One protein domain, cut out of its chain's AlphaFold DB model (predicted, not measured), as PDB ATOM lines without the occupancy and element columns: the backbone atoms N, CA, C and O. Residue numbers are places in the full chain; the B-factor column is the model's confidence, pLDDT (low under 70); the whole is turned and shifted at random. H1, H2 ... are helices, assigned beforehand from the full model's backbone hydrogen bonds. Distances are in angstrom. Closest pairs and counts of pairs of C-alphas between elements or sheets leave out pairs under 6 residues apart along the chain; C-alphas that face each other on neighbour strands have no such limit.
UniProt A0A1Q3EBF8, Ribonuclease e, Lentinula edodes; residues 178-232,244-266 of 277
ATOM      1  N   ALA A 178     -51.144 -15.691  43.462       52.78
ATOM      2  CA  ALA A 178     -52.398 -15.229  42.856       52.78
ATOM      3  C   ALA A 178     -52.802 -13.798  43.235       52.78
ATOM      4  O   ALA A 178     -53.511 -13.154  42.464       52.78
ATOM      5  N   GLN A 179     -52.366 -13.279  44.387       50.34
ATOM      6  CA  GLN A 179     -52.634 -11.892  44.762       50.34
ATOM      7  C   GLN A 179     -51.340 -11.169  45.139       50.34
ATOM      8  O   GLN A 179     -50.656 -11.605  46.069       50.34
ATOM      9  N   PRO A 180     -50.990 -10.063  44.448       55.12
ATOM     10  CA  PRO A 180     -49.886  -9.231  44.885       55.12
ATOM     11  C   PRO A 180     -50.219  -8.711  46.291       55.12
ATOM     12  O   PRO A 180     -51.367  -8.341  46.545       55.12
ATOM     13  N   PRO A 181     -49.259  -8.703  47.223       58.91
ATOM     14  CA  PRO A 181     -49.510  -8.305  48.599       58.91
ATOM     15  C   PRO A 181     -49.883  -6.814  48.658       58.91
ATOM     16  O   PRO A 181     -49.042  -5.916  48.685       58.91
ATOM     17  N   THR A 182     -51.186  -6.540  48.655       62.91
ATOM     18  CA  THR A 182     -51.751  -5.184  48.693       62.91
ATOM     19  C   THR A 182     -51.383  -4.468  49.988       62.91
ATOM     20  O   THR A 182     -51.083  -3.278  49.963       62.91
ATOM     21  N   GLN A 183     -51.300  -5.211  51.096       67.19
ATOM     22  CA  GLN A 183     -50.888  -4.692  52.400       67.19
ATOM     23  C   GLN A 183     -49.426  -4.213  52.407       67.19
ATOM     24  O   GLN A 183     -49.141  -3.116  52.884       67.19
ATOM     25  N   THR A 184     -48.502  -4.959  51.790       74.31
ATOM     26  CA  THR A 184     -47.099  -4.511  51.700       74.31
ATOM     27  C   THR A 184     -46.944  -3.307  50.780       74.31
ATOM     28  O   THR A 184     -46.061  -2.486  50.988       74.31
ATOM     29  N   LEU A 185     -47.809  -3.168  49.768       77.00
ATOM     30  CA  LEU A 185     -47.791  -1.998  48.892       77.00
ATOM     31  C   LEU A 185     -48.275  -0.739  49.625       77.00
ATOM     32  O   LEU A 185     -47.721   0.337  49.405       77.00
ATOM     33  N   THR A 186     -49.271  -0.852  50.509       81.38
ATOM     34  CA  THR A 186     -49.705   0.278  51.347       81.38
ATOM     35  C   THR A 186     -48.649   0.680  52.372       81.38
ATOM     36  O   THR A 186     -48.401   1.872  52.530       81.38
ATOM     37  N   GLU A 187     -47.990  -0.294  53.008       83.81
ATOM     38  CA  GLU A 187     -46.881  -0.045  53.942       83.81
ATOM     39  C   GLU A 187     -45.708   0.623  53.222       83.81
ATOM     40  O   GLU A 187     -45.262   1.691  53.631       83.81
ATOM     41  N   TYR A 188     -45.304   0.087  52.067       81.94
ATOM     42  CA  TYR A 188     -44.262   0.682  51.233       81.94
ATOM     43  C   TYR A 188     -44.576   2.132  50.843       81.94
ATOM     44  O   TYR A 188     -43.698   2.991  50.905       81.94
ATOM     45  N   LYS A 189     -45.823   2.435  50.453       84.94
ATOM     46  CA  LYS A 189     -46.234   3.806  50.111       84.94
ATOM     47  C   LYS A 189     -46.160   4.750  51.311       84.94
ATOM     48  O   LYS A 189     -45.739   5.892  51.138       84.94
ATOM     49  N   ALA A 190     -46.551   4.287  52.498       87.25
ATOM     50  CA  ALA A 190     -46.459   5.070  53.727       87.25
ATOM     51  C   ALA A 190     -44.994   5.344  54.102       87.25
ATOM     52  O   ALA A 190     -44.615   6.504  54.257       87.25
ATOM     53  N   ASP A 191     -44.158   4.305  54.129       86.50
ATOM     54  CA  ASP A 191     -42.728   4.415  54.443       86.50
ATOM     55  C   ASP A 191     -42.000   5.311  53.437       86.50
ATOM     56  O   ASP A 191     -41.185   6.158  53.808       86.50
ATOM     57  N   LYS A 192     -42.331   5.174  52.150       87.06
ATOM     58  CA  LYS A 192     -41.794   6.025  51.091       87.06
ATOM     59  C   LYS A 192     -42.197   7.487  51.281       87.06
ATOM     60  O   LYS A 192     -41.351   8.356  51.093       87.06
ATOM     61  N   ALA A 193     -43.445   7.772  51.652       86.31
ATOM     62  CA  ALA A 193     -43.882   9.137  51.936       86.31
ATOM     63  C   ALA A 193     -43.109   9.732  53.125       86.31
ATOM     64  O   ALA A 193     -42.620  10.855  53.026       86.31
ATOM     65  N   THR A 194     -42.914   8.961  54.199       88.81
ATOM     66  CA  THR A 194     -42.091   9.371  55.349       88.81
ATOM     67  C   THR A 194     -40.631   9.607  54.960       88.81
ATOM     68  O   THR A 194     -40.022  10.574  55.406       88.81
ATOM     69  N   MET A 195     -40.060   8.755  54.105       86.06
ATOM     70  CA  MET A 195     -38.692   8.916  53.607       86.06
ATOM     71  C   MET A 195     -38.545  10.175  52.744       86.06
ATOM     72  O   MET A 195     -37.578  10.915  52.909       86.06
ATOM     73  N   LEU A 196     -39.490  10.427  51.836       83.62
ATOM     74  CA  LEU A 196     -39.488  11.621  50.989       83.62
ATOM     75  C   LEU A 196     -39.599  12.897  51.832       83.62
ATOM     76  O   LEU A 196     -38.826  13.828  51.617       83.62
ATOM     77  N   ASP A 197     -40.470  12.900  52.841       84.19
ATOM     78  CA  ASP A 197     -40.599  14.007  53.794       84.19
ATOM     79  C   ASP A 197     -39.296  14.243  54.580       84.19
ATOM     80  O   ASP A 197     -38.809  15.370  54.660       84.19
ATOM     81  N   ALA A 198     -38.647  13.174  55.061       84.56
ATOM     82  CA  ALA A 198     -37.370  13.260  55.775       84.56
ATOM     83  C   ALA A 198     -36.214  13.804  54.912       84.56
ATOM     84  O   ALA A 198     -35.295  14.434  55.435       84.56
ATOM     85  N   ILE A 199     -36.257  13.573  53.597       79.94
ATOM     86  CA  ILE A 199     -35.286  14.113  52.630       79.94
ATOM     87  C   ILE A 199     -35.623  15.576  52.269       79.94
ATOM     88  O   ILE A 199     -34.834  16.252  51.614       79.94
ATOM     89  N   GLY A 200     -36.756  16.104  52.743       75.44
ATOM     90  CA  GLY A 200     -37.224  17.458  52.447       75.44
ATOM     91  C   GLY A 200     -37.927  17.567  51.095       75.44
ATOM     92  O   GLY A 200     -38.069  18.667  50.562       75.44
ATOM     93  N   PHE A 201     -38.361  16.440  50.523       73.62
ATOM     94  CA  PHE A 201     -39.162  16.415  49.306       73.62
ATOM     95  C   PHE A 201     -40.619  16.712  49.667       73.62
ATOM     96  O   PHE A 201     -41.407  15.814  49.964       73.62
ATOM     97  N   SER A 202     -40.976  17.996  49.655       74.12
ATOM     98  CA  SER A 202     -42.362  18.433  49.782       74.12
ATOM     99  C   SER A 202     -42.831  19.022  48.451       74.12
ATOM    100  O   SER A 202     -42.246  20.009  48.004       74.12
ATOM    101  N   PRO A 203     -43.907  18.496  47.832       67.12
ATOM    102  CA  PRO A 203     -44.413  19.005  46.551       67.12
ATOM    103  C   PRO A 203     -44.863  20.474  46.621       67.12
ATOM    104  O   PRO A 203     -45.030  21.120  45.593       67.12
ATOM    105  N   ASN A 204     -45.038  21.015  47.832       69.31
ATOM    106  CA  ASN A 204     -45.506  22.377  48.067       69.31
ATOM    107  C   ASN A 204     -44.383  23.372  48.419       69.31
ATOM    108  O   ASN A 204     -44.673  24.554  48.604       69.31
ATOM    109  N   HIS A 205     -43.117  22.937  48.523       64.69
ATOM    110  CA  HIS A 205     -42.001  23.817  48.885       64.69
ATOM    111  C   HIS A 205     -40.807  23.682  47.921       64.69
ATOM    112  O   HIS A 205     -39.957  22.814  48.122       64.69
ATOM    113  N   PRO A 206     -40.665  24.595  46.937       60.50
ATOM    114  CA  PRO A 206     -39.580  24.583  45.950       60.50
ATOM    115  C   PRO A 206     -38.242  25.095  46.524       60.50
ATOM    116  O   PRO A 206     -37.596  25.979  45.963       60.50
ATOM    117  N   SER A 207     -37.822  24.584  47.682       59.66
ATOM    118  CA  SER A 207     -36.497  24.878  48.248       59.66
ATOM    119  C   SER A 207     -35.457  23.870  47.737       59.66
ATOM    120  O   SER A 207     -35.823  22.797  47.263       59.66
ATOM    121  N   GLY A 208     -34.164  24.226  47.783       60.62
ATOM    122  CA  GLY A 208     -33.040  23.634  47.025       60.62
ATOM    123  C   GLY A 208     -32.800  22.112  47.072       60.62
ATOM    124  O   GLY A 208     -31.867  21.637  46.433       60.62
ATOM    125  N   VAL A 209     -33.640  21.338  47.758       61.25
ATOM    126  CA  VAL A 209     -33.696  19.867  47.705       61.25
ATOM    127  C   VAL A 209     -34.078  19.354  46.306       61.25
ATOM    128  O   VAL A 209     -33.592  18.299  45.899       61.25
ATOM    129  N   HIS A 210     -34.857  20.121  45.529       68.50
ATOM    130  CA  HIS A 210     -35.168  19.785  44.128       68.50
ATOM    131  C   HIS A 210     -33.901  19.565  43.286       68.50
ATOM    132  O   HIS A 210     -33.826  18.595  42.539       68.50
ATOM    133  N   SER A 211     -32.856  20.367  43.514       73.56
ATOM    134  CA  SER A 211     -31.598  20.275  42.763       73.56
ATOM    135  C   SER A 211     -30.831  18.970  43.025       73.56
ATOM    136  O   SER A 211     -30.268  18.389  42.100       73.56
ATOM    137  N   ALA A 212     -30.840  18.460  44.263       81.38
ATOM    138  CA  ALA A 212     -30.175  17.194  44.586       81.38
ATOM    139  C   ALA A 212     -30.909  15.996  43.964       81.38
ATOM    140  O   ALA A 212     -30.289  15.047  43.487       81.38
ATOM    141  N   MET A 213     -32.239  16.053  43.947       82.12
ATOM    142  CA  MET A 213     -33.081  15.011  43.370       82.12
ATOM    143  C   MET A 213     -32.988  14.982  41.840       82.12
ATOM    144  O   MET A 213     -32.881  13.910  41.243       82.12
ATOM    145  N   GLU A 214     -32.969  16.156  41.210       86.25
ATOM    146  CA  GLU A 214     -32.676  16.322  39.785       86.25
ATOM    147  C   GLU A 214     -31.324  15.705  39.423       86.25
ATOM    148  O   GLU A 214     -31.244  14.895  38.497       86.25
ATOM    149  N   GLN A 215     -30.283  15.999  40.207       87.94
ATOM    150  CA  GLN A 215     -28.948  15.447  39.991       87.94
ATOM    151  C   GLN A 215     -28.934  13.914  40.091       87.94
ATOM    152  O   GLN A 215     -28.401  13.244  39.210       87.94
ATOM    153  N   VAL A 216     -29.576  13.336  41.113       88.06
ATOM    154  CA  VAL A 216     -29.656  11.872  41.269       88.06
ATOM    155  C   VAL A 216     -30.428  11.225  40.115       88.06
ATOM    156  O   VAL A 216     -30.015  10.182  39.608       88.06
ATOM    157  N   ASN A 217     -31.533  11.830  39.673       90.12
ATOM    158  CA  ASN A 217     -32.308  11.317  38.544       90.12
ATOM    159  C   ASN A 217     -31.506  11.357  37.232       90.12
ATOM    160  O   ASN A 217     -31.556  10.391  36.461       90.12
ATOM    161  N   HIS A 218     -30.720  12.413  37.003       90.94
ATOM    162  CA  HIS A 218     -29.800  12.486  35.868       90.94
ATOM    163  C   HIS A 218     -28.688  11.437  35.944       90.94
ATOM    164  O   HIS A 218     -28.487  10.718  34.963       90.94
ATOM    165  N   ASP A 219     -28.030  11.281  37.095       91.00
ATOM    166  CA  ASP A 219     -26.955  10.298  37.289       91.00
ATOM    167  C   ASP A 219     -27.444   8.862  37.021       91.00
ATOM    168  O   ASP A 219     -26.749   8.044  36.406       91.00
ATOM    169  N   VAL A 220     -28.663   8.532  37.463       88.94
ATOM    170  CA  VAL A 220     -29.266   7.213  37.222       88.94
ATOM    171  C   VAL A 220     -29.601   7.019  35.742       88.94
ATOM    172  O   VAL A 220     -29.326   5.944  35.197       88.94
ATOM    173  N   LEU A 221     -30.144   8.036  35.066       89.94
ATOM    174  CA  LEU A 221     -30.394   7.968  33.624       89.94
ATOM    175  C   LEU A 221     -29.105   7.832  32.812       89.94
ATOM    176  O   LEU A 221     -29.072   7.062  31.849       89.94
ATOM    177  N   GLU A 222     -28.045   8.543  33.185       91.38
ATOM    178  CA  GLU A 222     -26.753   8.445  32.510       91.38
ATOM    179  C   GLU A 222     -26.179   7.031  32.637       91.38
ATOM    180  O   GLU A 222     -25.793   6.427  31.635       91.38
ATOM    181  N   ARG A 223     -26.232   6.438  33.837       86.00
ATOM    182  CA  ARG A 223     -25.833   5.035  34.037       86.00
ATOM    183  C   ARG A 223     -26.679   4.062  33.220       86.00
ATOM    184  O   ARG A 223     -26.126   3.125  32.648       86.00
ATOM    185  N   LEU A 224     -27.994   4.276  33.126       84.88
ATOM    186  CA  LEU A 224     -28.867   3.449  32.283       84.88
ATOM    187  C   LEU A 224     -28.484   3.541  30.797       84.88
ATOM    188  O   LEU A 224     -28.523   2.530  30.093       84.88
ATOM    189  N   ARG A 225     -28.069   4.722  30.319       87.25
ATOM    190  CA  ARG A 225     -27.566   4.905  28.946       87.25
ATOM    191  C   ARG A 225     -26.228   4.204  28.725       87.25
ATOM    192  O   ARG A 225     -26.095   3.493  27.733       87.25
ATOM    193  N   GLN A 226     -25.287   4.343  29.659       85.75
ATOM    194  CA  GLN A 226     -23.984   3.670  29.596       85.75
ATOM    195  C   GLN A 226     -24.138   2.142  29.574       85.75
ATOM    196  O   GLN A 226     -23.514   1.472  28.753       85.75
ATOM    197  N   LEU A 227     -25.021   1.584  30.414       78.94
ATOM    198  CA  LEU A 227     -25.320   0.148  30.406       78.94
ATOM    199  C   LEU A 227     -25.822  -0.303  29.030       78.94
ATOM    200  O   LEU A 227     -25.292  -1.265  28.480       78.94
ATOM    201  N   GLN A 228     -26.753   0.433  28.423       76.31
ATOM    202  CA  GLN A 228     -27.260   0.101  27.091       76.31
ATOM    203  C   GLN A 228     -26.168   0.130  26.010       76.31
ATOM    204  O   GLN A 228     -26.140  -0.743  25.144       76.31
ATOM    205  N   GLU A 229     -25.276   1.118  26.049       82.44
ATOM    206  CA  GLU A 229     -24.179   1.229  25.084       82.44
ATOM    207  C   GLU A 229     -23.191   0.063  25.224       82.44
ATOM    208  O   GLU A 229     -22.790  -0.540  24.227       82.44
ATOM    209  N   THR A 230     -22.875  -0.332  26.462       78.00
ATOM    210  CA  THR A 230     -22.001  -1.485  26.733       78.00
ATOM    211  C   THR A 230     -22.640  -2.835  26.401       78.00
ATOM    212  O   THR A 230     -21.920  -3.794  26.124       78.00
ATOM    213  N   GLU A 231     -23.971  -2.935  26.387       67.56
ATOM    214  CA  GLU A 231     -24.667  -4.176  26.039       67.56
ATOM    215  C   GLU A 231     -24.781  -4.429  24.526       67.56
ATOM    216  O   GLU A 231     -25.089  -5.556  24.131       67.56
ATOM    217  N   GLY A 232     -24.468  -3.441  23.678       56.00
ATOM    218  CA  GLY A 232     -24.558  -3.539  22.219       56.00
ATOM    219  C   GLY A 232     -25.996  -3.737  21.702       56.00
ATOM    220  O   GLY A 232     -26.923  -3.987  22.476       56.00
ATOM    221  N   GLY A 244     -38.983  -0.070  29.659       78.69
ATOM    222  CA  GLY A 244     -38.488   0.399  30.957       78.69
ATOM    223  C   GLY A 244     -37.620   1.658  30.870       78.69
ATOM    224  O   GLY A 244     -37.756   2.546  31.710       78.69
ATOM    225  N   LYS A 245     -36.758   1.767  29.847       84.06
ATOM    226  CA  LYS A 245     -35.870   2.928  29.677       84.06
ATOM    227  C   LYS A 245     -36.649   4.154  29.223       84.06
ATOM    228  O   LYS A 245     -36.498   5.215  29.815       84.06
ATOM    229  N   GLU A 246     -37.485   4.002  28.201       86.25
ATOM    230  CA  GLU A 246     -38.310   5.104  27.691       86.25
ATOM    231  C   GLU A 246     -39.215   5.655  28.796       86.25
ATOM    232  O   GLU A 246     -39.335   6.868  28.965       86.25
ATOM    233  N   ARG A 247     -39.767   4.763  29.627       87.25
ATOM    234  CA  ARG A 247     -40.533   5.139  30.814       87.25
ATOM    235  C   ARG A 247     -39.696   5.897  31.846       87.25
ATOM    236  O   ARG A 247     -40.169   6.889  32.388       87.25
ATOM    237  N   ALA A 248     -38.472   5.452  32.121       89.69
ATOM    238  CA  ALA A 248     -37.563   6.146  33.031       89.69
ATOM    239  C   ALA A 248     -37.203   7.552  32.516       89.69
ATOM    240  O   ALA A 248     -37.264   8.518  33.271       89.69
ATOM    241  N   GLU A 249     -36.893   7.687  31.223       91.38
ATOM    242  CA  GLU A 249     -36.605   8.984  30.594       91.38
ATOM    243  C   GLU A 249     -37.822   9.915  30.629       91.38
ATOM    244  O   GLU A 249     -37.680  11.107  30.905       91.38
ATOM    245  N   ARG A 250     -39.026   9.370  30.416       90.50
ATOM    246  CA  ARG A 250     -40.276  10.128  30.527       90.50
ATOM    247  C   ARG A 250     -40.543  10.585  31.959       90.50
ATOM    248  O   ARG A 250     -40.876  11.743  32.156       90.50
ATOM    249  N   ALA A 251     -40.329   9.720  32.949       91.12
ATOM    250  CA  ALA A 251     -40.515  10.063  34.357       91.12
ATOM    251  C   ALA A 251     -39.601  11.218  34.807       91.12
ATOM    252  O   ALA A 251     -40.033  12.080  35.571       91.12
ATOM    253  N   VAL A 252     -38.352  11.268  34.327       92.75
ATOM    254  CA  VAL A 252     -37.441  12.390  34.626       92.75
ATOM    255  C   VAL A 252     -37.876  13.669  33.915       92.75
ATOM    256  O   VAL A 252     -37.901  14.721  34.545       92.75
ATOM    257  N   ARG A 253     -38.311  13.584  32.654       91.06
ATOM    258  CA  ARG A 253     -38.851  14.747  31.935       91.06
ATOM    259  C   ARG A 253     -40.108  15.313  32.606       91.06
ATOM    260  O   ARG A 253     -40.226  16.516  32.782       91.06
ATOM    261  N   GLU A 254     -41.023  14.445  33.039       89.38
ATOM    262  CA  GLU A 254     -42.213  14.837  33.806       89.38
ATOM    263  C   GLU A 254     -41.845  15.538  35.119       89.38
ATOM    264  O   GLU A 254     -42.548  16.452  35.549       89.38
ATOM    265  N   MET A 255     -40.749  15.132  35.765       89.06
ATOM    266  CA  MET A 255     -40.240  15.835  36.940       89.06
ATOM    267  C   MET A 255     -39.752  17.243  36.592       89.06
ATOM    268  O   MET A 255     -40.130  18.177  37.292       89.06
ATOM    269  N   GLU A 256     -38.954  17.401  35.536       86.75
ATOM    270  CA  GLU A 256     -38.434  18.707  35.101       86.75
ATOM    271  C   GLU A 256     -39.564  19.674  34.707       86.75
ATOM    272  O   GLU A 256     -39.510  20.862  35.018       86.75
ATOM    273  N   GLU A 257     -40.610  19.166  34.051       87.25
ATOM    274  CA  GLU A 257     -41.723  19.981  33.550       87.25
ATOM    275  C   GLU A 257     -42.794  20.271  34.612       87.25
ATOM    276  O   GLU A 257     -43.299  21.392  34.698       87.25
ATOM    277  N   LYS A 258     -43.186  19.255  35.396       84.25
ATOM    278  CA  LYS A 258     -44.351  19.306  36.300       84.25
ATOM    279  C   LYS A 258     -43.980  19.246  37.789       84.25
ATOM    280  O   LYS A 258     -44.875  19.306  38.629       84.25
ATOM    281  N   GLY A 259     -42.700  19.096  38.140       82.00
ATOM    282  CA  GLY A 259     -42.251  18.956  39.535       82.00
ATOM    283  C   GLY A 259     -42.582  17.597  40.170       82.00
ATOM    284  O   GLY A 259     -42.752  17.500  41.384       82.00
ATOM    285  N   GLY A 260     -42.727  16.545  39.359       80.56
ATOM    286  CA  GLY A 260     -43.049  15.189  39.811       80.56
ATOM    287  C   GLY A 260     -41.917  14.457  40.560       80.56
ATOM    288  O   GLY A 260     -40.782  14.911  40.607       80.56
ATOM    289  N   PRO A 261     -42.184  13.269  41.126       82.06
ATOM    290  CA  PRO A 261     -41.207  12.479  41.893       82.06
ATOM    291  C   PRO A 261     -40.092  11.807  41.057       82.06
ATOM    292  O   PRO A 261     -39.259  11.085  41.614       82.06
ATOM    293  N   GLY A 262     -40.075  11.986  39.733       88.38
ATOM    294  CA  GLY A 262     -39.061  11.413  38.846       88.38
ATOM    295  C   GLY A 262     -39.043   9.883  38.864       88.38
ATOM    296  O   GLY A 262     -40.087   9.227  38.905       88.38
ATOM    297  N   LEU A 263     -37.842   9.292  38.883       89.69
ATOM    298  CA  LEU A 263     -37.664   7.833  38.873       89.69
ATOM    299  C   LEU A 263     -38.226   7.144  40.118       89.69
ATOM    300  O   LEU A 263     -38.607   5.975  40.055       89.69
ATOM    301  N   LEU A 264     -38.322   7.850  41.248       85.75
ATOM    302  CA  LEU A 264     -38.936   7.269  42.438       85.75
ATOM    303  C   LEU A 264     -40.425   7.008  42.215       85.75
ATOM    304  O   LEU A 264     -40.941   6.058  42.793       85.75
ATOM    305  N   GLY A 265     -41.095   7.784  41.361       85.62
ATOM    306  CA  GLY A 265     -42.521   7.667  41.047       85.62
ATOM    307  C   GLY A 265     -42.918   6.519  40.114       85.62
ATOM    308  O   GLY A 265     -44.091   6.380  39.769       85.62
ATOM    309  N   LEU A 266     -41.970   5.693  39.659       87.06
ATOM    310  CA  LEU A 266     -42.249   4.636  38.677       87.06
ATOM    311  C   LEU A 266     -43.283   3.610  39.174       87.06
ATOM    312  O   LEU A 266     -44.026   3.048  38.372       87.06
TER     313      LEU A 266
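AT A GLANCE: This is residues 178 to 232 and 244 to 266 of the 277 residues of the protein "Ribonuclease e" of Lentinula edodes (UniProt A0A1Q3EBF8). Two long helices, H1 and H2, form an open V with the link of residues 199 to 208 at its corner; H3 packs beside the arm made by H2, and the short H4 folds back over H3 on the side toward H1. The other arm is H1, which touches no helix, and residues 178 to 191, of which 182 to 191 belong to H1, stick out free. The printed part has 78 residues with four named helices, H1, H2, H3 and H4 in that order along the chain, and no named strand, and its class is all helix. It is loose, with a radius of gyration of the C-alphas of 14.7 A, and its outline is flat, spanning 43 by 40 by 18 A.

IN THESE COORDINATES: The printed part begins at Ala 178, whose C-alpha is at (-52.398, -15.229, 42.856). Residues 178 to 181 come before H1, which covers residues 182 to 198, Thr 182 to Ala 198. H1 begins with C-alpha 182 at (-51.751, -5.184, 48.693) and measures 24.4 A from first to last C-alpha. After the ten residues 199 to 208 comes H2, residues 209 to 231, the longest helix with 23 residues and 33.6 A from first to last C-alpha. Its first C-alpha, that of Val 209, is at (-33.696, 19.867, 47.705). Gly 232 is the last residue printed before the cut. H3 covers residues 244 to 258, Gly 244 to Lys 258, and is 20.5 A long from first to last C-alpha. Three residues, 259 to 261, lead to H4, residues 262 to 266, which measures 7.5 A and ends with C-alpha 266 at (-42.249, 4.636, 38.677).

HOW THE PARTS SIT: H1 touches no helix and is apart from H2, from H3 and from H4. H2 touches H3, with 6 pairs of C-alphas within 8 A. Their closest C-alphas are those of Asn 217 and Val 252, 6.5 A apart. The two stand at a shallow tilt of 23 degrees and run opposite ways, with their centres 11.3 A apart. H2 touches H3 with residues 214 to 224 alone. H3 also touches H4, with 12 pairs of C-alphas within 8 A. The closest C-alphas of H3 and H4 are those of Val 252 and Gly 262, 4.6 A apart, and their centres are 8.0 A apart. H2 and H4 are close but not clearly touching, with 2 pairs of C-alphas within 8 A; the closest are those of Asn 217 and Leu 263, 6.4 A apart. In the backbones of H1, H2 and H3 every O i to N i+4 pair is within hydrogen-bond range. In H4, 0 of 1 such pairs is within range, while 2 of 2 O i to N i+3 pairs are.

THE WHOLE: The two C-alphas farthest apart are those of Ala 178 and Gly 208, at 43.6 A, and the first and last printed C-alphas, those of Ala 178 and Leu 266, are 22.7 A apart. Without the stretch that stands free, the body has 64 residues and spans 42 by 20 by 19 A, with a radius of gyration of 12.8 A. Residues 233 to 243 are not printed, and C-alphas 232 and 244 are 16.9 A apart across this cut, in the link from H2 to H3. Of the links that are printed whole, that from H1 to H2 is short and that from H3 to H4 is tight. The mean pLDDT of the printed part is 80.1. It is under 70 for 16 residues, namely 178 to 183, 203 to 210 and 231 to 232.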